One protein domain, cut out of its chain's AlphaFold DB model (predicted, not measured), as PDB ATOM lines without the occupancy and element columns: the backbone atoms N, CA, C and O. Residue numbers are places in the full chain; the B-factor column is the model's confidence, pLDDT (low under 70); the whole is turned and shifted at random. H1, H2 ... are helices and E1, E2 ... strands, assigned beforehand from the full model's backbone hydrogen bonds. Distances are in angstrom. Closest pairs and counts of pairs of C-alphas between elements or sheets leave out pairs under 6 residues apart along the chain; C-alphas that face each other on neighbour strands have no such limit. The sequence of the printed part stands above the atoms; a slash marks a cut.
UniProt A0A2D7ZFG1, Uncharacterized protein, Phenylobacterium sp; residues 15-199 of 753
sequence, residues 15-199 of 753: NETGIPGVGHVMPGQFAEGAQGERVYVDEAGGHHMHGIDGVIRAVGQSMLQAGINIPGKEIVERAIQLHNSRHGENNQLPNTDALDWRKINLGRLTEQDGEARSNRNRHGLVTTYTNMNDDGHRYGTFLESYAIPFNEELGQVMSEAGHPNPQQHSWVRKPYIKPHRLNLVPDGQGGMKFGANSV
ATOM      1  N   ASN A  15     200.323 173.677 253.150       46.59
ATOM      2  CA  ASN A  15     199.562 174.485 254.108       46.59
ATOM      3  C   ASN A  15     200.099 175.922 254.262       46.59
ATOM      4  O   ASN A  15     199.374 176.802 254.722       46.59
ATOM      5  N   GLU A  16     201.364 176.170 253.910       48.03
ATOM      6  CA  GLU A  16     202.049 177.449 254.127       48.03
ATOM      7  C   GLU A  16     202.104 178.311 252.864       48.03
ATOM      8  O   GLU A  16     201.917 179.527 252.925       48.03
ATOM      9  N   THR A  17     202.337 177.694 251.703       51.41
ATOM     10  CA  THR A  17     202.250 178.371 250.396       51.41
ATOM     11  C   THR A  17     200.822 178.481 249.902       51.41
ATOM     12  O   THR A  17     200.491 179.396 249.144       51.41
ATOM     13  N   GLY A  18     199.995 177.552 250.364       53.72
ATOM     14  CA  GLY A  18     198.614 177.371 250.020       53.72
ATOM     15  C   GLY A  18     198.404 176.752 248.654       53.72
ATOM     16  O   GLY A  18     197.279 176.869 248.250       53.72
ATOM     17  N   ILE A  19     199.390 176.239 247.900       51.47
ATOM     18  CA  ILE A  19     199.223 175.796 246.492       51.47
ATOM     19  C   ILE A  19     199.325 174.259 246.396       51.47
ATOM     20  O   ILE A  19     200.332 173.721 246.861       51.47
ATOM     21  N   PRO A  20     198.410 173.528 245.719       48.91
ATOM     22  CA  PRO A  20     198.418 172.069 245.755       48.91
ATOM     23  C   PRO A  20     199.566 171.536 244.896       48.91
ATOM     24  O   PRO A  20     199.708 171.882 243.716       48.91
ATOM     25  N   GLY A  21     200.392 170.674 245.476       53.06
ATOM     26  CA  GLY A  21     201.622 170.138 244.903       53.06
ATOM     27  C   GLY A  21     202.814 171.096 244.941       53.06
ATOM     28  O   GLY A  21     203.824 170.814 244.292       53.06
ATOM     29  N   VAL A  22     202.715 172.235 245.633       58.81
ATOM     30  CA  VAL A  22     203.701 173.322 245.573       58.81
ATOM     31  C   VAL A  22     203.988 173.827 246.986       58.81
ATOM     32  O   VAL A  22     203.301 174.691 247.507       58.81
ATOM     33  N   GLY A  23     205.021 173.268 247.600       64.75
ATOM     34  CA  GLY A  23     205.456 173.522 248.973       64.75
ATOM     35  C   GLY A  23     206.301 174.778 249.111       64.75
ATOM     36  O   GLY A  23     206.178 175.689 248.308       64.75
ATOM     37  N   HIS A  24     207.204 174.849 250.086       72.56
ATOM     38  CA  HIS A  24     208.105 175.992 250.238       72.56
ATOM     39  C   HIS A  24     208.892 176.299 248.970       72.56
ATOM     40  O   HIS A  24     209.492 175.406 248.372       72.56
ATOM     41  N   VAL A  25     208.956 177.585 248.623       79.38
ATOM     42  CA  VAL A  25     209.907 178.100 247.637       79.38
ATOM     43  C   VAL A  25     211.311 177.695 248.073       79.38
ATOM     44  O   VAL A  25     211.768 178.084 249.148       79.38
ATOM     45  N   MET A  26     212.003 176.936 247.229       81.56
ATOM     46  CA  MET A  26     213.431 176.706 247.408       81.56
ATOM     47  C   MET A  26     214.147 178.044 247.206       81.56
ATOM     48  O   MET A  26     213.915 178.677 246.179       81.56
ATOM     49  N   PRO A  27     214.988 178.511 248.144       86.31
ATOM     50  CA  PRO A  27     215.710 179.765 247.974       86.31
ATOM     51  C   PRO A  27     216.535 179.769 246.685       86.31
ATOM     52  O   PRO A  27     217.161 178.769 246.327       86.31
ATOM     53  N   GLY A  28     216.527 180.896 245.976       93.19
ATOM     54  CA  GLY A  28     217.119 180.994 244.650       93.19
ATOM     55  C   GLY A  28     216.911 182.348 243.983       93.19
ATOM     56  O   GLY A  28     216.289 183.263 244.532       93.19
ATOM     57  N   GLN A  29     217.441 182.476 242.769       97.06
ATOM     58  CA  GLN A  29     217.409 183.708 241.985       97.06
ATOM     59  C   GLN A  29     217.139 183.438 240.506       97.06
ATOM     60  O   GLN A  29     217.523 182.406 239.958       97.06
ATOM     61  N   PHE A  30     216.495 184.392 239.836       97.19
ATOM     62  CA  PHE A  30     216.298 184.308 238.394       97.19
ATOM     63  C   PHE A  30     217.599 184.599 237.636       97.19
ATOM     64  O   PHE A  30     218.297 185.567 237.926       97.19
ATOM     65  N   ALA A  31     217.869 183.791 236.618       97.50
ATOM     66  CA  ALA A  31     218.951 183.931 235.658       97.50
ATOM     67  C   ALA A  31     218.419 183.760 234.226       97.50
ATOM     68  O   ALA A  31     217.344 183.196 234.005       97.50
ATOM     69  N   GLU A  32     219.174 184.245 233.243       97.50
ATOM     70  CA  GLU A  32     218.894 184.019 231.823       97.50
ATOM     71  C   GLU A  32     219.672 182.794 231.328       97.50
ATOM     72  O   GLU A  32     220.861 182.635 231.608       97.50
ATOM     73  N   GLY A  33     218.981 181.893 230.636       96.06
ATOM     74  CA  GLY A  33     219.550 180.681 230.070       96.06
ATOM     75  C   GLY A  33     220.046 180.862 228.635       96.06
ATOM     76  O   GLY A  33     219.804 181.871 227.975       96.06
ATOM     77  N   ALA A  34     220.748 179.848 228.128       95.69
ATOM     78  CA  ALA A  34     221.450 179.921 226.845       95.69
ATOM     79  C   ALA A  34     220.530 180.012 225.611       95.69
ATOM     80  O   ALA A  34     221.014 180.319 224.526       95.69
ATOM     81  N   GLN A  35     219.234 179.712 225.740       97.62
ATOM     82  CA  GLN A  35     218.247 179.795 224.657       97.62
ATOM     83  C   GLN A  35     217.325 181.019 224.796       97.62
ATOM     84  O   GLN A  35     216.363 181.139 224.032       97.62
ATOM     85  N   GLY A  36     217.624 181.926 225.737       96.50
ATOM     86  CA  GLY A  36     216.816 183.107 226.062       96.50
ATOM     87  C   GLY A  36     215.671 182.828 227.043       96.50
ATOM     88  O   GLY A  36     214.781 183.663 227.206       96.50
ATOM     89  N   GLU A  37     215.650 181.650 227.669       97.31
ATOM     90  CA  GLU A  37     214.702 181.294 228.724       97.31
ATOM     91  C   GLU A  37     215.055 181.959 230.062       97.31
ATOM     92  O   GLU A  37     216.225 182.177 230.370       97.31
ATOM     93  N   ARG A  38     214.056 182.223 230.912       97.88
ATOM     94  CA  ARG A  38     214.279 182.611 232.314       97.88
ATOM     95  C   ARG A  38     214.270 181.378 233.208       97.88
ATOM     96  O   ARG A  38     213.345 180.571 233.176       97.88
ATOM     97  N   VAL A  39     215.296 181.254 234.035       97.19
ATOM     98  CA  VAL A  39     215.542 180.096 234.892       97.19
ATOM     99  C   VAL A  39     215.586 180.572 236.327       97.19
ATOM    100  O   VAL A  39     216.322 181.499 236.637       97.19
ATOM    101  N   TYR A  40     214.830 179.943 237.209       96.81
ATOM    102  CA  TYR A  40     215.005 180.118 238.639       96.81
ATOM    103  C   TYR A  40     216.062 179.122 239.121       96.81
ATOM    104  O   TYR A  40     215.851 177.912 239.031       96.81
ATOM    105  N   VAL A  41     217.219 179.628 239.544       96.12
ATOM    106  CA  VAL A  41     218.354 178.823 240.004       96.12
ATOM    107  C   VAL A  41     218.330 178.776 241.525       96.12
ATOM    108  O   VAL A  41     218.473 179.821 242.161       96.12
ATOM    109  N   ASP A  42     218.121 177.589 242.092       92.56
ATOM    110  CA  ASP A  42     218.134 177.393 243.543       92.56
ATOM    111  C   ASP A  42     219.565 177.408 244.119       92.56
ATOM    112  O   ASP A  42     220.559 177.359 243.388       92.56
ATOM    113  N   GLU A  43     219.686 177.482 245.445       90.94
ATOM    114  CA  GLU A  43     220.980 177.478 246.148       90.94
ATOM    115  C   GLU A  43     221.817 176.206 245.918       90.94
ATOM    116  O   GLU A  43     223.044 176.247 246.029       90.94
ATOM    117  N   ALA A  44     221.183 175.084 245.566       82.81
ATOM    118  CA  ALA A  44     221.858 173.836 245.223       82.81
ATOM    119  C   ALA A  44     222.288 173.778 243.744       82.81
ATOM    120  O   ALA A  44     222.898 172.793 243.325       82.81
ATOM    121  N   GLY A  45     221.998 174.814 242.950       90.12
ATOM    122  CA  GLY A  45     222.279 174.881 241.516       90.12
ATOM    123  C   GLY A  45     221.227 174.197 240.635       90.12
ATOM    124  O   GLY A  45     221.465 173.999 239.444       90.12
ATOM    125  N   GLY A  46     220.076 173.815 241.188       90.50
ATOM    126  CA  GLY A  46     218.924 173.324 240.439       90.50
ATOM    127  C   GLY A  46     218.284 174.420 239.591       90.50
ATOM    128  O   GLY A  46     218.216 175.577 239.986       90.50
ATOM    129  N   HIS A  47     217.839 174.065 238.387       95.56
ATOM    130  CA  HIS A  47     217.185 174.951 237.432       95.56
ATOM    131  C   HIS A  47     215.694 174.635 237.343       95.56
ATOM    132  O   HIS A  47     215.301 173.586 236.823       95.56
ATOM    133  N   HIS A  48     214.874 175.610 237.713       94.19
ATOM    134  CA  HIS A  48     213.419 175.529 237.680       94.19
ATOM    135  C   HIS A  48     212.855 176.530 236.677       94.19
ATOM    136  O   HIS A  48     213.312 177.670 236.596       94.19
ATOM    137  N   MET A  49     211.881 176.121 235.871       96.38
ATOM    138  CA  MET A  49     211.365 176.926 234.760       96.38
ATOM    139  C   MET A  49     209.840 176.941 234.747       96.38
ATOM    140  O   MET A  49     209.194 175.930 235.028       96.38
ATOM    141  N   HIS A  50     209.260 178.078 234.360       96.69
ATOM    142  CA  HIS A  50     207.860 178.115 233.940       96.69
ATOM    143  C   HIS A  50     207.691 177.363 232.618       96.69
ATOM    144  O   HIS A  50     208.659 177.113 231.900       96.69
ATOM    145  N   GLY A  51     206.445 177.058 232.260       95.38
ATOM    146  CA  GLY A  51     206.099 176.382 231.010       95.38
ATOM    147  C   GLY A  51     206.759 176.989 229.780       95.38
ATOM    148  O   GLY A  51     207.456 176.280 229.060       95.38
ATOM    149  N   ILE A  52     206.599 178.305 229.580       98.00
ATOM    150  CA  ILE A  52     207.165 178.999 228.413       98.00
ATOM    151  C   ILE A  52     208.690 178.860 228.355       98.00
ATOM    152  O   ILE A  52     209.247 178.559 227.304       98.00
ATOM    153  N   ASP A  53     209.358 179.010 229.498       98.25
ATOM    154  CA  ASP A  53     210.814 178.990 229.612       98.25
ATOM    155  C   ASP A  53     211.357 177.568 229.386       98.25
ATOM    156  O   ASP A  53     212.350 177.366 228.682       98.25
ATOM    157  N   GLY A  54     210.643 176.559 229.889       96.06
ATOM    158  CA  GLY A  54     210.936 175.157 229.622       96.06
ATOM    159  C   GLY A  54     210.796 174.779 228.148       96.06
ATOM    160  O   GLY A  54     211.626 174.030 227.630       96.06
ATOM    161  N   VAL A  55     209.786 175.316 227.454       97.31
ATOM    162  CA  VAL A  55     209.607 175.112 226.006       97.31
ATOM    163  C   VAL A  55     210.705 175.806 225.216       97.31
ATOM    164  O   VAL A  55     211.294 175.169 224.349       97.31
ATOM    165  N   ILE A  56     211.039 177.057 225.544       98.38
ATOM    166  CA  ILE A  56     212.147 177.797 224.919       98.38
ATOM    167  C   ILE A  56     213.444 176.984 224.997       98.38
ATOM    168  O   ILE A  56     214.091 176.745 223.974       98.38
ATOM    169  N   ARG A  57     213.787 176.480 226.191       97.06
ATOM    170  CA  ARG A  57     214.962 175.624 226.383       97.06
ATOM    171  C   ARG A  57     214.873 174.334 225.568       97.06
ATOM    172  O   ARG A  57     215.834 173.987 224.883       97.06
ATOM    173  N   ALA A  58     213.750 173.617 225.642       94.44
ATOM    174  CA  ALA A  58     213.578 172.329 224.969       94.44
ATOM    175  C   ALA A  58     213.646 172.453 223.438       94.44
ATOM    176  O   ALA A  58     214.303 171.638 222.787       94.44
ATOM    177  N   VAL A  59     213.019 173.489 222.876       97.19
ATOM    178  CA  VAL A  59     213.075 173.823 221.448       97.19
ATOM    179  C   VAL A  59     214.511 174.137 221.053       97.19
ATOM    180  O   VAL A  59     215.042 173.490 220.155       97.19
ATOM    181  N   GLY A  60     215.170 175.062 221.753       97.38
ATOM    182  CA  GLY A  60     216.536 175.473 221.433       97.38
ATOM    183  C   GLY A  60     217.542 174.319 221.474       97.38
ATOM    184  O   GLY A  60     218.320 174.131 220.541       97.38
ATOM    185  N   GLN A  61     217.468 173.465 222.500       93.62
ATOM    186  CA  GLN A  61     218.291 172.253 222.582       93.62
ATOM    187  C   GLN A  61     218.022 171.285 221.423       93.62
ATOM    188  O   GLN A  61     218.963 170.722 220.867       93.62
ATOM    189  N   SER A  62     216.757 171.103 221.036       94.00
ATOM    190  CA  SER A  62     216.401 170.234 219.915       94.00
ATOM    191  C   SER A  62     216.890 170.773 218.570       94.00
ATOM    192  O   SER A  62     217.363 170.003 217.736       94.00
ATOM    193  N   MET A  63     216.801 172.088 218.352       97.62
ATOM    194  CA  MET A  63     217.317 172.739 217.145       97.62
ATOM    195  C   MET A  63     218.837 172.572 217.052       97.62
ATOM    196  O   MET A  63     219.342 172.127 216.021       97.62
ATOM    197  N   LEU A  64     219.556 172.805 218.156       96.44
ATOM    198  CA  LEU A  64     221.004 172.598 218.227       96.44
ATOM    199  C   LEU A  64     221.407 171.146 217.942       96.44
ATOM    200  O   LEU A  64     222.360 170.914 217.201       96.44
ATOM    201  N   GLN A  65     220.674 170.162 218.475       92.88
ATOM    202  CA  GLN A  65     220.909 168.738 218.188       92.88
ATOM    203  C   GLN A  65     220.711 168.390 216.707       92.88
ATOM    204  O   GLN A  65     221.391 167.504 216.192       92.88
ATOM    205  N   ALA A  66     219.822 169.100 216.012       94.50
ATOM    206  CA  ALA A  66     219.629 168.982 214.569       94.50
ATOM    207  C   ALA A  66     220.665 169.777 213.744       94.50
ATOM    208  O   ALA A  66     220.577 169.799 212.518       94.50
ATOM    209  N   GLY A  67     221.640 170.432 214.387       97.19
ATOM    210  CA  GLY A  67     222.641 171.276 213.726       97.19
ATOM    211  C   GLY A  67     222.131 172.667 213.336       97.19
ATOM    212  O   GLY A  67     222.772 173.348 212.539       97.19
ATOM    213  N   ILE A  68     220.991 173.098 213.880       97.69
ATOM    214  CA  ILE A  68     220.345 174.374 213.558       97.69
ATOM    215  C   ILE A  68     220.587 175.355 214.705       97.69
ATOM    216  O   ILE A  68     220.061 175.199 215.804       97.69
ATOM    217  N   ASN A  69     221.385 176.390 214.447       97.56
ATOM    218  CA  ASN A  69     221.783 177.371 215.457       97.56
ATOM    219  C   ASN A  69     220.838 178.585 215.481       97.56
ATOM    220  O   ASN A  69     221.241 179.698 215.144       97.56
ATOM    221  N   ILE A  70     219.571 178.353 215.829       97.12
ATOM    222  CA  ILE A  70     218.574 179.410 216.057       97.12
ATOM    223  C   ILE A  70     218.169 179.355 217.537       97.12
ATOM    224  O   ILE A  70     217.797 178.271 217.996       97.12
ATOM    225  N   PRO A  71     218.210 180.476 218.286       97.38
ATOM    226  CA  PRO A  71     217.774 180.495 219.679       97.38
ATOM    227  C   PRO A  71     216.334 179.997 219.828       97.38
ATOM    228  O   PRO A  71     215.436 180.429 219.099       97.38
ATOM    229  N   GLY A  72     216.090 179.123 220.807       97.56
ATOM    230  CA  GLY A  72     214.758 178.556 221.043       97.56
ATOM    231  C   GLY A  72     213.663 179.614 221.218       97.56
ATOM    232  O   GLY A  72     212.548 179.433 220.725       97.56
ATOM    233  N   LYS A  73     213.993 180.755 221.837       98.25
ATOM    234  CA  LYS A  73     213.066 181.875 222.046       98.25
ATOM    235  C   LYS A  73     212.513 182.433 220.737       98.25
ATOM    236  O   LYS A  73     211.320 182.699 220.658       98.25
ATOM    237  N   GLU A  74     213.344 182.558 219.704       98.12
ATOM    238  CA  GLU A  74     212.908 183.076 218.401       98.12
ATOM    239  C   GLU A  74     211.916 182.135 217.711       98.12
ATOM    240  O   GLU A  74     210.946 182.588 217.106       98.12
ATOM    241  N   ILE A  75     212.132 180.823 217.823       98.31
ATOM    242  CA  ILE A  75     211.228 179.808 217.268       98.31
ATOM    243  C   ILE A  75     209.877 179.835 217.991       98.31
ATOM    244  O   ILE A  75     208.831 179.835 217.342       98.31
ATOM    245  N   VAL A  76     209.889 179.907 219.326       98.19
ATOM    246  CA  VAL A  76     208.665 179.983 220.139       98.19
ATOM    247  C   VAL A  76     207.895 181.282 219.873       98.19
ATOM    248  O   VAL A  76     206.678 181.245 219.714       98.19
ATOM    249  N   GLU A  77     208.586 182.416 219.755       98.50
ATOM    250  CA  GLU A  77     207.966 183.706 219.432       98.50
ATOM    251  C   GLU A  77     207.277 183.672 218.058       98.50
ATOM    252  O   GLU A  77     206.132 184.106 217.926       98.50
ATOM    253  N   ARG A  78     207.919 183.081 217.041       98.38
ATOM    254  CA  ARG A  78     207.304 182.883 215.717       98.38
ATOM    255  C   ARG A  78     206.083 181.963 215.773       98.38
ATOM    256  O   ARG A  78     205.098 182.236 215.091       98.38
ATOM    257  N   ALA A  79     206.118 180.910 216.590       98.00
ATOM    258  CA  ALA A  79     204.974 180.019 216.778       98.00
ATOM    259  C   ALA A  79     203.781 180.744 217.423       98.00
ATOM    260  O   ALA A  79     202.656 180.603 216.955       98.00
ATOM    261  N   ILE A  80     204.028 181.590 218.429       97.94
ATOM    262  CA  ILE A  80     203.000 182.444 219.048       97.94
ATOM    263  C   ILE A  80     202.410 183.433 218.033       97.94
ATOM    264  O   ILE A  80     201.195 183.619 217.981       97.94
ATOM    265  N   GLN A  81     203.243 184.054 217.194       98.12
ATOM    266  CA  GLN A  81     202.769 184.962 216.143       98.12
ATOM    267  C   GLN A  81     201.899 184.235 215.111       98.12
ATOM    268  O   GLN A  81     200.842 184.743 214.732       98.12
ATOM    269  N   LEU A  82     202.308 183.032 214.699       97.12
ATOM    270  CA  LEU A  82     201.525 182.194 213.798       97.12
ATOM    271  C   LEU A  82     200.187 181.795 214.438       97.12
ATOM    272  O   LEU A  82     199.149 181.947 213.793       97.12
ATOM    273  N   HIS A  83     200.189 181.399 215.716       95.56
ATOM    274  CA  HIS A  83     198.977 181.080 216.480       95.56
ATOM    275  C   HIS A  83     198.020 182.272 216.489       95.56
ATOM    276  O   HIS A  83     196.856 182.150 216.112       95.56
ATOM    277  N   ASN A  84     198.524 183.457 216.831       96.00
ATOM    278  CA  ASN A  84     197.732 184.686 216.888       96.00
ATOM    279  C   ASN A  84     197.168 185.114 215.529       96.00
ATOM    280  O   ASN A  84     196.133 185.771 215.489       96.00
ATOM    281  N   SER A  85     197.829 184.756 214.423       96.62
ATOM    282  CA  SER A  85     197.332 185.041 213.071       96.62
ATOM    283  C   SER A  85     196.181 184.124 212.640       96.62
ATOM    284  O   SER A  85     195.394 184.499 211.771       96.62
ATOM    285  N   ARG A  86     196.080 182.931 213.241       94.44
ATOM    286  CA  ARG A  86     195.071 181.907 212.925       94.44
ATOM    287  C   ARG A  86     193.857 181.943 213.844       94.44
ATOM    288  O   ARG A  86     192.809 181.415 213.484       94.44
ATOM    289  N   HIS A  87     193.989 182.566 215.009       90.75
ATOM    290  CA  HIS A  87     192.962 182.576 216.041       90.75
ATOM    291  C   HIS A  87     192.409 183.987 216.286       90.75
ATOM    292  O   HIS A  87     193.101 184.989 216.124       90.75
ATOM    293  N   GLY A  88     191.140 184.066 216.699       89.56
ATOM    294  CA  GLY A  88     190.490 185.338 217.029       89.56
ATOM    295  C   GLY A  88     191.109 186.038 218.246       89.56
ATOM    296  O   GLY A  88     191.796 185.411 219.052       89.56
ATOM    297  N   GLU A  89     190.813 187.332 218.413       88.25
ATOM    298  CA  GLU A  89     191.379 188.201 219.466       88.25
ATOM    299  C   GLU A  89     191.278 187.598 220.879       88.25
ATOM    300  O   GLU A  89     192.229 187.662 221.657       88.25
ATOM    301  N   ASN A  90     190.167 186.922 221.186       84.69
ATOM    302  CA  ASN A  90     189.931 186.303 222.494       84.69
ATOM    303  C   ASN A  90     190.890 185.143 222.817       84.69
ATOM    304  O   ASN A  90     191.052 184.800 223.987       84.69
ATOM    305  N   ASN A  91     191.534 184.552 221.806       88.62
ATOM    306  CA  ASN A  91     192.456 183.429 221.970       88.62
ATOM    307  C   ASN A  91     193.917 183.796 221.664       88.62
ATOM    308  O   ASN A  91     194.770 182.906 221.571       88.62
ATOM    309  N   GLN A  92     194.212 185.094 221.523       94.81
ATOM    310  CA  GLN A  92     195.568 185.579 221.312       94.81
ATOM    311  C   GLN A  92     196.437 185.422 222.566       94.81
ATOM    312  O   GLN A  92     196.048 185.708 223.710       94.81
ATOM    313  N   LEU A  93     197.662 184.995 222.306       96.38
ATOM    314  CA  LEU A  93     198.725 184.747 223.256       96.38
ATOM    315  C   LEU A  93     199.680 185.944 223.307       96.38
ATOM    316  O   LEU A  93     199.998 186.526 222.267       96.38
ATOM    317  N   PRO A  94     200.171 186.328 224.493       97.31
ATOM    318  CA  PRO A  94     201.167 187.380 224.590       97.31
ATOM    319  C   PRO A  94     202.551 186.868 224.146       97.31
ATOM    320  O   PRO A  94     202.800 185.662 224.138       97.31
ATOM    321  N   ASN A  95     203.463 187.787 223.811       98.12
ATOM    322  CA  ASN A  95     204.843 187.445 223.441       98.12
ATOM    323  C   ASN A  95     205.588 186.687 224.562       98.12
ATOM    324  O   ASN A  95     205.181 186.693 225.728       98.12
ATOM    325  N   THR A  96     206.706 186.055 224.215       97.69
ATOM    326  CA  THR A  96     207.518 185.216 225.119       97.69
ATOM    327  C   THR A  96     208.063 185.942 226.361       97.69
ATOM    328  O   THR A  96     208.347 185.313 227.387       97.69
ATOM    329  N   ASP A  97     208.189 187.270 226.318       97.56
ATOM    330  CA  ASP A  97     208.677 188.094 227.433       97.56
ATOM    331  C   ASP A  97     207.578 188.578 228.380       97.56
ATOM    332  O   ASP A  97     207.876 189.090 229.465       97.56
ATOM    333  N   ALA A  98     206.311 188.389 228.015       97.38
ATOM    334  CA  ALA A  98     205.198 188.811 228.839       97.38
ATOM    335  C   ALA A  98     205.221 188.120 230.209       97.38
ATOM    336  O   ALA A  98     205.458 186.914 230.339       97.38
ATOM    337  N   LEU A  99     204.936 188.904 231.253       96.06
ATOM    338  CA  LEU A  99     204.871 188.403 232.626       96.06
ATOM    339  C   LEU A  99     203.748 187.384 232.825       96.06
ATOM    340  O   LEU A  99     203.850 186.563 233.730       96.06
ATOM    341  N   ASP A 100     202.711 187.413 231.986       95.00
ATOM    342  CA  ASP A 100     201.562 186.513 232.090       95.00
ATOM    343  C   ASP A 100     201.948 185.039 231.937       95.00
ATOM    344  O   ASP A 100     201.390 184.203 232.635       95.00
ATOM    345  N   TRP A 101     202.960 184.716 231.125       96.44
ATOM    346  CA  TRP A 101     203.481 183.348 231.015       96.44
ATOM    347  C   TRP A 101     204.164 182.830 232.288       96.44
ATOM    348  O   TRP A 101     204.401 181.630 232.424       96.44
ATOM    349  N   ARG A 102     204.527 183.740 233.195       96.31
ATOM    350  CA  ARG A 102     205.283 183.476 234.427       96.31
ATOM    351  C   ARG A 102     204.467 183.846 235.666       96.31
ATOM    352  O   ARG A 102     205.013 184.251 236.692       96.31
ATOM    353  N   LYS A 103     203.145 183.781 235.508       93.69
ATOM    354  CA  LYS A 103     202.163 183.696 236.583       93.69
ATOM    355  C   LYS A 103     201.627 182.273 236.610       93.69
ATOM    356  O   LYS A 103     201.444 181.676 235.546       93.69
ATOM    357  N   ILE A 104     201.355 181.740 237.790       88.75
ATOM    358  CA  ILE A 104     200.691 180.445 237.934       88.75
ATOM    359  C   ILE A 104     199.183 180.698 237.882       88.75
ATOM    360  O   ILE A 104     198.613 181.315 238.774       88.75
ATOM    361  N   ASN A 105     198.539 180.258 236.803       90.50
ATOM    362  CA  ASN A 105     197.089 180.319 236.647       90.50
ATOM    363  C   ASN A 105     196.604 178.946 236.185       90.50
ATOM    364  O   ASN A 105     197.012 178.445 235.127       90.50
ATOM    365  N   LEU A 106     195.787 178.327 237.030       86.88
ATOM    366  CA  LEU A 106     195.395 176.932 236.916       86.88
ATOM    367  C   LEU A 106     194.147 176.796 236.036       86.88
ATOM    368  O   LEU A 106     193.173 177.541 236.169       86.88
ATOM    369  N   GLY A 107     194.176 175.812 235.145       87.25
ATOM    370  CA  GLY A 107     193.013 175.317 234.420       87.25
ATOM    371  C   GLY A 107     192.942 173.798 234.507       87.25
ATOM    372  O   GLY A 107     193.954 173.125 234.701       87.25
ATOM    373  N   ARG A 108     191.749 173.230 234.353       82.38
ATOM    374  CA  ARG A 108     191.589 171.775 234.346       82.38
ATOM    375  C   ARG A 108     192.131 171.190 233.045       82.38
ATOM    376  O   ARG A 108     191.810 171.685 231.962       82.38
ATOM    377  N   LEU A 109     192.915 170.112 233.124       77.81
ATOM    378  CA  LEU A 109     193.232 169.335 231.929       77.81
ATOM    379  C   LEU A 109     191.962 168.605 231.487       77.81
ATOM    380  O   LEU A 109     191.587 167.593 232.067       77.81
ATOM    381  N   THR A 110     191.269 169.116 230.477       68.88
ATOM    382  CA  THR A 110     190.191 168.372 229.816       68.88
ATOM    383  C   THR A 110     190.792 167.393 228.805       68.88
ATOM    384  O   THR A 110     191.927 167.574 228.368       68.88
ATOM    385  N   GLU A 111     190.094 166.315 228.446       58.97
ATOM    386  CA  GLU A 111     190.510 165.404 227.355       58.97
ATOM    387  C   GLU A 111     189.921 165.792 225.997       58.97
ATOM    388  O   GLU A 111     190.273 165.189 224.991       58.97
ATOM    389  N   GLN A 112     189.058 166.811 225.947       53.91
ATOM    390  CA  GLN A 112     188.422 167.241 224.701       53.91
ATOM    391  C   GLN A 112     189.441 167.752 223.676       53.91
ATOM    392  O   GLN A 112     190.481 168.307 224.058       53.91
ATOM    393  N   ASP A 113     189.106 167.563 222.396       53.81
ATOM    394  CA  ASP A 113     189.871 167.997 221.224       53.81
ATOM    395  C   ASP A 113     190.472 169.396 221.432       53.81
ATOM    396  O   ASP A 113     189.807 170.317 221.920       53.81
ATOM    397  N   GLY A 114     191.764 169.539 221.111       51.62
ATOM    398  CA  GLY A 114     192.562 170.743 221.382       51.62
ATOM    399  C   GLY A 114     191.968 172.038 220.815       51.62
ATOM    400  O   GLY A 114     192.248 173.111 221.340       51.62
ATOM    401  N   GLU A 115     191.080 171.930 219.827       52.94
ATOM    402  CA  GLU A 115     190.410 173.040 219.149       52.94
ATOM    403  C   GLU A 115     189.376 173.790 220.014       52.94
ATOM    404  O   GLU A 115     188.982 174.898 219.660       52.94
ATOM    405  N   ALA A 116     188.936 173.231 221.151       58.97
ATOM    406  CA  ALA A 116     187.846 173.792 221.965       58.97
ATOM    407  C   ALA A 116     188.289 174.513 223.260       58.97
ATOM    408  O   ALA A 116     187.437 174.923 224.054       58.97
ATOM    409  N   ARG A 117     189.596 174.685 223.515       72.31
ATOM    410  CA  ARG A 117     190.103 175.227 224.796       72.31
ATOM    411  C   ARG A 117     190.476 176.701 224.741       72.31
ATOM    412  O   ARG A 117     191.416 177.087 224.052       72.31
ATOM    413  N   SER A 118     189.777 177.528 225.515       83.00
ATOM    414  CA  SER A 118     190.193 178.916 225.703       83.00
ATOM    415  C   SER A 118     191.570 178.968 226.370       83.00
ATOM    416  O   SER A 118     191.783 178.369 227.426       83.00
ATOM    417  N   ASN A 119     192.486 179.752 225.800       89.19
ATOM    418  CA  ASN A 119     193.792 180.039 226.399       89.19
ATOM    419  C   ASN A 119     193.688 180.916 227.654       89.19
ATOM    420  O   ASN A 119     194.684 181.162 228.335       89.19
ATOM    421  N   ARG A 120     192.488 181.426 227.952       91.12
ATOM    422  CA  ARG A 120     192.216 182.323 229.069       91.12
ATOM    423  C   ARG A 120     191.039 181.825 229.901       91.12
ATOM    424  O   ARG A 120     190.021 181.386 229.367       91.12
ATOM    425  N   ASN A 121     191.161 181.946 231.213       88.81
ATOM    426  CA  ASN A 121     190.043 181.838 232.146       88.81
ATOM    427  C   ASN A 121     189.676 183.244 232.662       88.81
ATOM    428  O   ASN A 121     190.261 184.248 232.242       88.81
ATOM    429  N   ARG A 122     188.731 183.335 233.605       87.81
ATOM    430  CA  ARG A 122     188.310 184.613 234.219       87.81
ATOM    431  C   ARG A 122     189.445 185.399 234.898       87.81
ATOM    432  O   ARG A 122     189.261 186.564 235.237       87.81
ATOM    433  N   HIS A 123     190.601 184.774 235.104       86.50
ATOM    434  CA  HIS A 123     191.744 185.340 235.806       86.50
ATOM    435  C   HIS A 123     192.953 185.641 234.910       86.50
ATOM    436  O   HIS A 123     193.927 186.229 235.378       86.50
ATOM    437  N   GLY A 124     192.900 185.281 233.626       92.81
ATOM    438  CA  GLY A 124     193.964 185.560 232.664       92.81
ATOM    439  C   GLY A 124     194.392 184.330 231.873       92.81
ATOM    440  O   GLY A 124     193.621 183.391 231.701       92.81
ATOM    441  N   LEU A 125     195.623 184.359 231.361       94.88
ATOM    442  CA  LEU A 125     196.215 183.274 230.575       94.88
ATOM    443  C   LEU A 125     196.346 182.009 231.425       94.88
ATOM    444  O   LEU A 125     196.927 182.076 232.504       94.88
ATOM    445  N   VAL A 126     195.827 180.876 230.955       93.81
ATOM    446  CA  VAL A 126     196.019 179.577 231.610       93.81
ATOM    447  C   VAL A 126     197.435 179.102 231.308       93.81
ATOM    448  O   VAL A 126     197.775 178.831 230.158       93.81
ATOM    449  N   THR A 127     198.275 179.016 232.335       93.50
ATOM    450  CA  THR A 127     199.686 178.626 232.197       93.50
ATOM    451  C   THR A 127     199.956 177.224 232.719       93.50
ATOM    452  O   THR A 127     200.939 176.604 232.318       93.50
ATOM    453  N   THR A 128     199.079 176.697 233.573       90.75
ATOM    454  CA  THR A 128     199.246 175.410 234.254       90.75
ATOM    455  C   THR A 128     197.972 174.588 234.196       90.75
ATOM    456  O   THR A 128     196.875 175.131 234.314       90.75
ATOM    457  N   TYR A 129     198.124 173.277 234.028       88.88
ATOM    458  CA  TYR A 129     197.027 172.327 234.058       88.88
ATOM    459  C   TYR A 129     197.103 171.434 235.291       88.88
ATOM    460  O   TYR A 129     198.155 170.854 235.580       88.88
ATOM    461  N   THR A 130     195.972 171.284 235.976       83.81
ATOM    462  CA  THR A 130     195.787 170.230 236.976       83.81
ATOM    463  C   THR A 130     195.566 168.881 236.300       83.81
ATOM    464  O   THR A 130     195.276 168.803 235.105       83.81
ATOM    465  N   ASN A 131     195.713 167.800 237.056       76.62
ATOM    466  CA  ASN A 131     195.312 166.477 236.610       76.62
ATOM    467  C   ASN A 131     193.797 166.403 236.307       76.62
ATOM    468  O   ASN A 131     193.006 167.258 236.689       76.62
ATOM    469  N   MET A 132     193.389 165.368 235.569       72.38
ATOM    470  CA  MET A 132     191.982 165.145 235.185       72.38
ATOM    471  C   MET A 132     191.121 164.624 236.335       72.38
ATOM    472  O   MET A 132     189.926 164.395 236.146       72.38
ATOM    473  N   ASN A 133     191.737 164.390 237.491       70.50
ATOM    474  CA  ASN A 133     191.047 163.859 238.645       70.50
ATOM    475  C   ASN A 133     189.929 164.827 239.034       70.50
ATOM    476  O   ASN A 133     190.048 166.044 238.886       70.50
ATOM    477  N   ASP A 134     188.800 164.256 239.421       62.75
ATOM    478  CA  ASP A 134     187.762 164.986 240.114       62.75
ATOM    479  C   ASP A 134     188.018 164.940 241.621       62.75
ATOM    480  O   ASP A 134     188.926 164.276 242.129       62.75
ATOM    481  N   ASP A 135     187.168 165.658 242.328       54.72
ATOM    482  CA  ASP A 135     187.303 165.950 243.750       54.72
ATOM    483  C   ASP A 135     187.088 164.711 244.626       54.72
ATOM    484  O   ASP A 135     187.500 164.678 245.782       54.72
ATOM    485  N   GLY A 136     186.465 163.673 244.058       49.19
ATOM    486  CA  GLY A 136     186.273 162.365 244.680       49.19
ATOM    487  C   GLY A 136     187.376 161.356 244.355       49.19
ATOM    488  O   GLY A 136     187.327 160.218 244.833       49.19
ATOM    489  N   HIS A 137     188.364 161.717 243.534       58.16
ATOM    490  CA  HIS A 137     189.423 160.793 243.170       58.16
ATOM    491  C   HIS A 137     190.387 160.587 244.342       58.16
ATOM    492  O   HIS A 137     190.916 161.536 244.909       58.16
ATOM    493  N   ARG A 138     190.720 159.328 244.655       47.66
ATOM    494  CA  ARG A 138     191.579 158.943 245.801       47.66
ATOM    495  C   ARG A 138     192.988 159.557 245.835       47.66
ATOM    496  O   ARG A 138     193.701 159.373 246.812       47.66
ATOM    497  N   TYR A 139     193.420 160.190 244.747       51.56
ATOM    498  CA  TYR A 139     194.721 160.861 244.636       51.56
ATOM    499  C   TYR A 139     194.598 162.391 244.590       51.56
ATOM    500  O   TYR A 139     195.598 163.064 244.356       51.56
ATOM    501  N   GLY A 140     193.379 162.918 244.746       59.38
ATOM    502  CA  GLY A 140     193.029 164.331 244.653       59.38
ATOM    503  C   GLY A 140     193.440 165.009 243.347       59.38
ATOM    504  O   GLY A 140     193.858 164.374 242.363       59.38
ATOM    505  N   THR A 141     193.323 166.332 243.365       62.19
ATOM    506  CA  THR A 141     193.680 167.211 242.253       62.19
ATOM    507  C   THR A 141     195.062 167.819 242.492       62.19
ATOM    508  O   THR A 141     195.313 168.387 243.545       62.19
ATOM    509  N   PHE A 142     195.976 167.711 241.525       70.00
ATOM    510  CA  PHE A 142     197.337 168.265 241.634       70.00
ATOM    511  C   PHE A 142     197.824 168.842 240.306       70.00
ATOM    512  O   PHE A 142     197.328 168.472 239.239       70.00
ATOM    513  N   LEU A 143     198.817 169.735 240.352       78.38
ATOM    514  CA  LEU A 143     199.434 170.323 239.161       78.38
ATOM    515  C   LEU A 143     200.155 169.241 238.339       78.38
ATOM    516  O   LEU A 143     201.121 168.628 238.788       78.38
ATOM    517  N   GLU A 144     199.697 169.009 237.109       80.38
ATOM    518  CA  GLU A 144     200.226 167.949 236.245       80.38
ATOM    519  C   GLU A 144     201.200 168.472 235.186       80.38
ATOM    520  O   GLU A 144     202.159 167.781 234.841       80.38
ATOM    521  N   SER A 145     200.955 169.653 234.612       88.44
ATOM    522  CA  SER A 145     201.748 170.165 233.484       88.44
ATOM    523  C   SER A 145     201.605 171.675 233.285       88.44
ATOM    524  O   SER A 145     200.737 172.302 233.883       88.44
ATOM    525  N   TYR A 146     202.449 172.263 232.434       93.62
ATOM    526  CA  TYR A 146     202.264 173.637 231.952       93.62
ATOM    527  C   TYR A 146     201.694 173.658 230.535       93.62
ATOM    528  O   TYR A 146     202.056 172.809 229.720       93.62
ATOM    529  N   ALA A 147     200.855 174.647 230.240       93.88
ATOM    530  CA  ALA A 147     200.159 174.800 228.970       93.88
ATOM    531  C   ALA A 147     201.082 175.245 227.822       93.88
ATOM    532  O   ALA A 147     201.953 176.099 227.998       93.88
ATOM    533  N   ILE A 148     200.853 174.682 226.633       94.75
ATOM    534  CA  ILE A 148     201.472 175.066 225.353       94.75
ATOM    535  C   ILE A 148     200.373 175.127 224.293       94.75
ATOM    536  O   ILE A 148     200.223 174.200 223.501       94.75
ATOM    537  N   PRO A 149     199.581 176.200 224.273       93.88
ATOM    538  CA  PRO A 149     198.437 176.285 223.370       93.88
ATOM    539  C   PRO A 149     198.798 176.457 221.889       93.88
ATOM    540  O   PRO A 149     197.928 176.335 221.043       93.88
ATOM    541  N   PHE A 150     200.067 176.736 221.581       96.00
ATOM    542  CA  PHE A 150     200.605 176.949 220.232       96.00
ATOM    543  C   PHE A 150     201.424 175.737 219.737       96.00
ATOM    544  O   PHE A 150     202.377 175.884 218.970       96.00
ATOM    545  N   ASN A 151     201.155 174.531 220.255       95.12
ATOM    546  CA  ASN A 151     201.984 173.345 220.004       95.12
ATOM    547  C   ASN A 151     201.991 172.909 218.526       95.12
ATOM    548  O   ASN A 151     203.011 172.408 218.044       95.12
ATOM    549  N   GLU A 152     200.891 173.120 217.803       94.75
ATOM    550  CA  GLU A 152     200.783 172.786 216.380       94.75
ATOM    551  C   GLU A 152     201.615 173.742 215.521       94.75
ATOM    552  O   GLU A 152     202.461 173.306 214.730       94.75
ATOM    553  N   GLU A 153     201.453 175.049 215.743       97.25
ATOM    554  CA  GLU A 153     202.251 176.095 215.109       97.25
ATOM    555  C   GLU A 153     203.733 175.934 215.418       97.25
ATOM    556  O   GLU A 153     204.573 176.140 214.545       97.25
ATOM    557  N   LEU A 154     204.070 175.507 216.634       97.81
ATOM    558  CA  LEU A 154     205.447 175.230 217.017       97.81
ATOM    559  C   LEU A 154     206.061 174.120 216.158       97.81
ATOM    560  O   LEU A 154     207.178 174.275 215.661       97.81
ATOM    561  N   GLY A 155     205.326 173.030 215.921       96.50
ATOM    562  CA  GLY A 155     205.763 171.959 215.023       96.50
ATOM    563  C   GLY A 155     205.966 172.432 213.582       96.50
ATOM    564  O   GLY A 155     206.933 172.028 212.927       96.50
ATOM    565  N   GLN A 156     205.089 173.317 213.102       97.75
ATOM    566  CA  GLN A 156     205.205 173.924 211.778       97.75
ATOM    567  C   GLN A 156     206.440 174.827 211.674       97.75
ATOM    568  O   GLN A 156     207.279 174.602 210.803       97.75
ATOM    569  N   VAL A 157     206.601 175.791 212.584       98.25
ATOM    570  CA  VAL A 157     207.727 176.740 212.572       98.25
ATOM    571  C   VAL A 157     209.064 176.010 212.703       98.25
ATOM    572  O   VAL A 157     210.028 176.358 212.024       98.25
ATOM    573  N   MET A 158     209.140 174.959 213.524       98.25
ATOM    574  CA  MET A 158     210.340 174.123 213.601       98.25
ATOM    575  C   MET A 158     210.641 173.401 212.282       98.25
ATOM    576  O   MET A 158     211.806 173.317 211.894       98.25
ATOM    577  N   SER A 159     209.616 172.886 211.593       97.94
ATOM    578  CA  SER A 159     209.778 172.231 210.283       97.94
ATOM    579  C   SER A 159     210.294 173.222 209.237       97.94
ATOM    580  O   SER A 159     211.245 172.923 208.518       97.94
ATOM    581  N   GLU A 160     209.715 174.424 209.193       98.00
ATOM    582  CA  GLU A 160     210.133 175.516 208.303       98.00
ATOM    583  C   GLU A 160     211.563 175.989 208.598       98.00
ATOM    584  O   GLU A 160     212.315 176.314 207.682       98.00
ATOM    585  N   ALA A 161     211.967 175.965 209.869       97.75
ATOM    586  CA  ALA A 161     213.330 176.257 210.301       97.75
ATOM    587  C   ALA A 161     214.334 175.120 210.014       97.75
ATOM    588  O   ALA A 161     215.517 175.266 210.323       97.75
ATOM    589  N   GLY A 162     213.890 174.003 209.424       97.75
ATOM    590  CA  GLY A 162     214.738 172.897 208.973       97.75
ATOM    591  C   GLY A 162     214.843 171.712 209.937       97.75
ATOM    592  O   GLY A 162     215.639 170.806 209.688       97.75
ATOM    593  N   HIS A 163     214.075 171.678 211.032       97.56
ATOM    594  CA  HIS A 163     214.109 170.547 211.959       97.56
ATOM    595  C   HIS A 163     213.534 169.286 211.282       97.56
ATOM    596  O   HIS A 163     212.401 169.324 210.803       97.56
ATOM    597  N   PRO A 164     214.239 168.139 211.277       95.25
ATOM    598  CA  PRO A 164     213.844 166.988 210.461       95.25
ATOM    599  C   PRO A 164     212.597 166.263 210.980       95.25
ATOM    600  O   PRO A 164     211.836 165.719 210.191       95.25
ATOM    601  N   ASN A 165     212.384 166.233 212.303       94.75
ATOM    602  CA  ASN A 165     211.297 165.461 212.922       94.75
ATOM    603  C   ASN A 165     210.654 166.164 214.139       94.75
ATOM    604  O   ASN A 165     210.671 165.612 215.241       94.75
ATOM    605  N   PRO A 166     210.104 167.385 214.012       93.06
ATOM    606  CA  PRO A 166     209.603 168.127 215.174       93.06
ATOM    607  C   PRO A 166     208.417 167.431 215.858       93.06
ATOM    608  O   PRO A 166     208.293 167.468 217.078       93.06
ATOM    609  N   GLN A 167     207.615 166.684 215.096       92.38
ATOM    610  CA  GLN A 167     206.473 165.916 215.601       92.38
ATOM    611  C   GLN A 167     206.858 164.754 216.538       92.38
ATOM    612  O   GLN A 167     205.993 164.158 217.176       92.38
ATOM    613  N   GLN A 168     208.141 164.401 216.670       86.56
ATOM    614  CA  GLN A 168     208.563 163.391 217.650       86.56
ATOM    615  C   GLN A 168     208.485 163.918 219.093       86.56
ATOM    616  O   GLN A 168     208.286 163.141 220.037       86.56
ATOM    617  N   HIS A 169     208.559 165.236 219.279       87.75
ATOM    618  CA  HIS A 169     208.566 165.863 220.597       87.75
ATOM    619  C   HIS A 169     207.183 165.849 221.238       87.75
ATOM    620  O   HIS A 169     206.169 166.150 220.609       87.75
ATOM    621  N   SER A 170     207.115 165.495 222.522       86.56
ATOM    622  CA  SER A 170     205.831 165.403 223.227       86.56
ATOM    623  C   SER A 170     205.117 166.748 223.346       86.56
ATOM    624  O   SER A 170     203.898 166.762 223.339       86.56
ATOM    625  N   TRP A 171     205.866 167.847 223.454       89.88
ATOM    626  CA  TRP A 171     205.356 169.219 223.581       89.88
ATOM    627  C   TRP A 171     204.977 169.865 222.235       89.88
ATOM    628  O   TRP A 171     204.449 170.968 222.223       89.88
ATOM    629  N   VAL A 172     205.229 169.183 221.110       91.75
ATOM    630  CA  VAL A 172     204.638 169.507 219.795       91.75
ATOM    631  C   VAL A 172     203.341 168.723 219.609       91.75
ATOM    632  O   VAL A 172     202.324 169.267 219.198       91.75
ATOM    633  N   ARG A 173     203.349 167.435 219.975       88.31
ATOM    634  CA  ARG A 173     202.173 166.552 219.860       88.31
ATOM    635  C   ARG A 173     201.070 166.833 220.869       88.31
ATOM    636  O   ARG A 173     199.966 166.323 220.714       88.31
ATOM    637  N   LYS A 174     201.392 167.513 221.964       88.56
ATOM    638  CA  LYS A 174     200.471 167.755 223.070       88.56
ATOM    639  C   LYS A 174     200.515 169.226 223.451       88.56
ATOM    640  O   LYS A 174     201.613 169.785 223.470       88.56
ATOM    641  N   PRO A 175     199.380 169.810 223.863       91.31
ATOM    642  CA  PRO A 175     199.295 171.220 224.224       91.31
ATOM    643  C   PRO A 175     199.871 171.498 225.624       91.31
ATOM    644  O   PRO A 175     199.350 172.326 226.366       91.31
ATOM    645  N   TYR A 176     200.904 170.760 226.049       92.06
ATOM    646  CA  TYR A 176     201.512 170.906 227.368       92.06
ATOM    647  C   TYR A 176     202.944 170.355 227.455       92.06
ATOM    648  O   TYR A 176     203.333 169.426 226.739       92.06
ATOM    649  N   ILE A 177     203.720 170.881 228.408       90.50
ATOM    650  CA  ILE A 177     205.041 170.374 228.811       90.50
ATOM    651  C   ILE A 177     204.990 169.764 230.207       90.50
ATOM    652  O   ILE A 177     204.383 170.292 231.138       90.50
ATOM    653  N   LYS A 178     205.638 168.604 230.332       86.50
ATOM    654  CA  LYS A 178     205.648 167.811 231.559       86.50
ATOM    655  C   LYS A 178     206.654 168.345 232.590       86.50
ATOM    656  O   LYS A 178     207.717 168.825 232.190       86.50
ATOM    657  N   PRO A 179     206.397 168.126 233.895       82.69
ATOM    658  CA  PRO A 179     207.227 168.603 235.005       82.69
ATOM    659  C   PRO A 179     208.703 168.232 234.888       82.69
ATOM    660  O   PRO A 179     209.576 169.045 235.167       82.69
ATOM    661  N   HIS A 180     208.998 167.019 234.407       77.62
ATOM    662  CA  HIS A 180     210.374 166.537 234.301       77.62
ATOM    663  C   HIS A 180     211.255 167.412 233.409       77.62
ATOM    664  O   HIS A 180     212.456 167.439 233.608       77.62
ATOM    665  N   ARG A 181     210.692 168.155 232.446       84.88
ATOM    666  CA  ARG A 181     211.453 169.097 231.603       84.88
ATOM    667  C   ARG A 181     211.621 170.481 232.229       84.88
ATOM    668  O   ARG A 181     212.364 171.291 231.688       84.88
ATOM    669  N   LEU A 182     210.914 170.750 233.322       90.12
ATOM    670  CA  LEU A 182     210.819 172.057 233.968       90.12
ATOM    671  C   LEU A 182     211.675 172.160 235.229       90.12
ATOM    672  O   LEU A 182     211.943 173.268 235.678       90.12
ATOM    673  N   ASN A 183     212.119 171.025 235.766       87.62
ATOM    674  CA  ASN A 183     213.002 170.937 236.920       87.62
ATOM    675  C   ASN A 183     214.234 170.104 236.545       87.62
ATOM    676  O   ASN A 183     214.117 168.913 236.233       87.62
ATOM    677  N   LEU A 184     215.405 170.734 236.559       86.19
ATOM    678  CA  LEU A 184     216.699 170.092 236.366       86.19
ATOM    679  C   LEU A 184     217.534 170.268 237.630       86.19
ATOM    680  O   LEU A 184     217.588 171.357 238.179       86.19
ATOM    681  N   VAL A 185     218.263 169.241 238.039       83.88
ATOM    682  CA  VAL A 185     219.186 169.295 239.179       83.88
ATOM    683  C   VAL A 185     220.600 168.941 238.721       83.88
ATOM    684  O   VAL A 185     220.738 168.186 237.750       83.88
ATOM    685  N   PRO A 186     221.654 169.432 239.393       83.19
ATOM    686  CA  PRO A 186     223.018 169.024 239.084       83.19
ATOM    687  C   PRO A 186     223.190 167.504 239.184       83.19
ATOM    688  O   PRO A 186     222.661 166.848 240.085       83.19
ATOM    689  N   ASP A 187     223.941 166.920 238.253       80.94
ATOM    690  CA  ASP A 187     224.249 165.485 238.258       80.94
ATOM    691  C   ASP A 187     225.492 165.126 239.096       80.94
ATOM    692  O   ASP A 187     225.781 163.946 239.292       80.94
ATOM    693  N   GLY A 188     226.199 166.135 239.619       76.94
ATOM    694  CA  GLY A 188     227.449 165.992 240.372       76.94
ATOM    695  C   GLY A 188     228.712 165.885 239.501       76.94
ATOM    696  O   GLY A 188     229.815 165.874 240.039       76.94
ATOM    697  N   GLN A 189     228.572 165.843 238.175       80.88
ATOM    698  CA  GLN A 189     229.655 165.787 237.181       80.88
ATOM    699  C   GLN A 189     229.771 167.084 236.361       80.88
ATOM    700  O   GLN A 189     230.480 167.132 235.357       80.88
ATOM    701  N   GLY A 190     229.083 168.144 236.792       81.50
ATOM    702  CA  GLY A 190     229.005 169.419 236.077       81.50
ATOM    703  C   GLY A 190     227.938 169.448 234.979       81.50
ATOM    704  O   GLY A 190     227.837 170.446 234.267       81.50
ATOM    705  N   GLY A 191     227.141 168.385 234.841       85.44
ATOM    706  CA  GLY A 191     225.954 168.346 234.000       85.44
ATOM    707  C   GLY A 191     224.667 168.549 234.801       85.44
ATOM    708  O   GLY A 191     224.663 168.737 236.020       85.44
ATOM    709  N   MET A 192     223.546 168.511 234.085       83.12
ATOM    710  CA  MET A 192     222.202 168.622 234.651       83.12
ATOM    711  C   MET A 192     221.398 167.375 234.290       83.12
ATOM    712  O   MET A 192     221.432 166.916 233.147       83.12
ATOM    713  N   LYS A 193     220.618 166.864 235.239       79.50
ATOM    714  CA  LYS A 193     219.657 165.771 235.040       79.50
ATOM    715  C   LYS A 193     218.247 166.231 235.398       79.50
ATOM    716  O   LYS A 193     218.078 167.210 236.113       79.50
ATOM    717  N   PHE A 194     217.226 165.528 234.919       77.69
ATOM    718  CA  PHE A 194     215.838 165.829 235.280       77.69
ATOM    719  C   PHE A 194     215.611 165.591 236.783       77.69
ATOM    720  O   PHE A 194     215.878 164.499 237.280       77.69
ATOM    721  N   GLY A 195     215.171 166.633 237.493       53.41
ATOM    722  CA  GLY A 195     214.927 166.627 238.938       53.41
ATOM    723  C   GLY A 195     213.524 166.153 239.311       53.41
ATOM    724  O   GLY A 195     213.355 165.439 240.293       53.41
ATOM    725  N   ALA A 196     212.522 166.476 238.489       60.97
ATOM    726  CA  ALA A 196     211.175 165.942 238.655       60.97
ATOM    727  C   ALA A 196     211.036 164.623 237.886       60.97
ATOM    728  O   ALA A 196     211.142 164.591 236.660       60.97
ATOM    729  N   ASN A 197     210.748 163.528 238.583       50.00
ATOM    730  CA  ASN A 197     210.357 162.284 237.931       50.00
ATOM    731  C   ASN A 197     208.856 162.348 237.650       50.00
ATOM    732  O   ASN A 197     208.045 162.306 238.572       50.00
ATOM    733  N   SER A 198     208.456 162.448 236.378       42.00
ATOM    734  CA  SER A 198     207.056 162.188 236.048       42.00
ATOM    735  C   SER A 198     206.821 160.698 236.245       42.00
ATOM    736  O   SER A 198     207.263 159.926 235.395       42.00
ATOM    737  N   VAL A 199     206.135 160.305 237.319       40.06
ATOM    738  CA  VAL A 199     205.515 158.978 237.389       40.06
ATOM    739  C   VAL A 199     204.521 158.960 236.230       40.06
ATOM    740  O   VAL A 199     203.603 159.786 236.214       40.06
TER     741      VAL A 199
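Overview. This is residues 15 to 199 of the 753 residues of an uncharacterized protein of Phenylobacterium sp (UniProt A0A2D7ZFG1). Three longer helices, H1, H2 and H4, are gathered at one end of the domain, with H2 crossing H4 and meeting H1 with its first residues, 72 to 76, alone, and short H5 packed on H4; at the other end are two separate groups of strands, and the first residues of H1 reach in between them. One group is the small sheet E3 E4 E5 with long loops round it; the other is made of the hairpins E1 and E2 and E6 and E7, joined side by side through the short stretch 47 to 48. The printed part has 185 residues with five named helices and seven named strands, in the order E1 E2 H1 H2 H3 E3 E4 E5 H4 H5 E6 E7. The class is mixed, helices and strands, with 76 residues in named elements, under half of the whole; the sheet E3 E4 E5 is mixed and the two-stranded sheets are antiparallel. The whole is compact, with a radius of gyration of the C-alphas of 16.4 A and spans of 46 by 45 by 28 A.

Along the chain. After residues 15 to 27, which hold no named element, E1 covers residues 28 to 32, 13.3 A long, starting at C-alpha 28 at (217.119, 180.994, 244.650). E2 is residues 38 to 42, 13.0 A. H1 is residues 51 to 65, 21.0 A, with C-alpha 51 at (206.099, 176.382, 231.010). H2 is residues 72 to 86, 21.6 A, and H3 is residues 99 to 102. E3 is residues 106 to 108, E4 residues 128 to 130 and E5 residues 143 to 147, 11.2 A. H4 is residues 151 to 160, 14.4 A, and H5 residues 170 to 173. E6 is residues 183 to 186, 10.4 A, and E7, residues 192 to 194, ends with C-alpha 194 at (215.838, 165.829, 235.280).

Arrangement. E1 and E2 form an antiparallel hairpin at 150 degrees, with N 31 and O 39 at 2.8 A. Residues 47 to 48 pair antiparallel with residues 40 to 41 of E2 and with residues 183 to 184 of E6. E2 and E6 are near each other. H1 and E2 come closest at the C-alphas of Asp 53 and Arg 38, 5.7 A apart. H2 touches H1 with its residues 72 to 76 alone; the closest C-alphas, of Gly 60 and Gly 72, are 3.6 A apart, and the tilt is steep at 64 degrees, opposite ways. H2 touches H4 at a steep tilt of 65 degrees, opposite ways, with the C-alphas of Ala 79 and Leu 154 closest at 4.8 A. H1 touches H3 with residues 51 to 52 alone, closest at the C-alphas of Ile 52 and Trp 101, 6.3 A. H1 only grazes the sheet E3 E4 E5, with its residues 51 to 55. In that sheet E3 and E4 are parallel, with N 107 and O 128 at 2.9 A, and the hairpin E4 and E5 is antiparallel, with N 129 and O 145 at 2.8 A. H4 touches H5, closest at the C-alphas of Asn 151 and Val 172, 4.7 A. The hairpin E6 and E7 is antiparallel, with N 185 and O 193 at 2.8 A. In H1, H2 and H4 every O i to N i+4 pair is within hydrogen-bond range; H3 and H5 are too short for such a pair.

Size, cuts and confidence. The C-alphas farthest apart, of Gly 67 and Gly 136, are 48.6 A apart. The printed part has no cut. The links H2 to H3, E3 to E4 and E4 to E5 are long. The mean pLDDT of the printed part is 85.7; it is under 70 at residues 15 to 23, 110 to 116, 134 to 141 and 195 to 199 of the model.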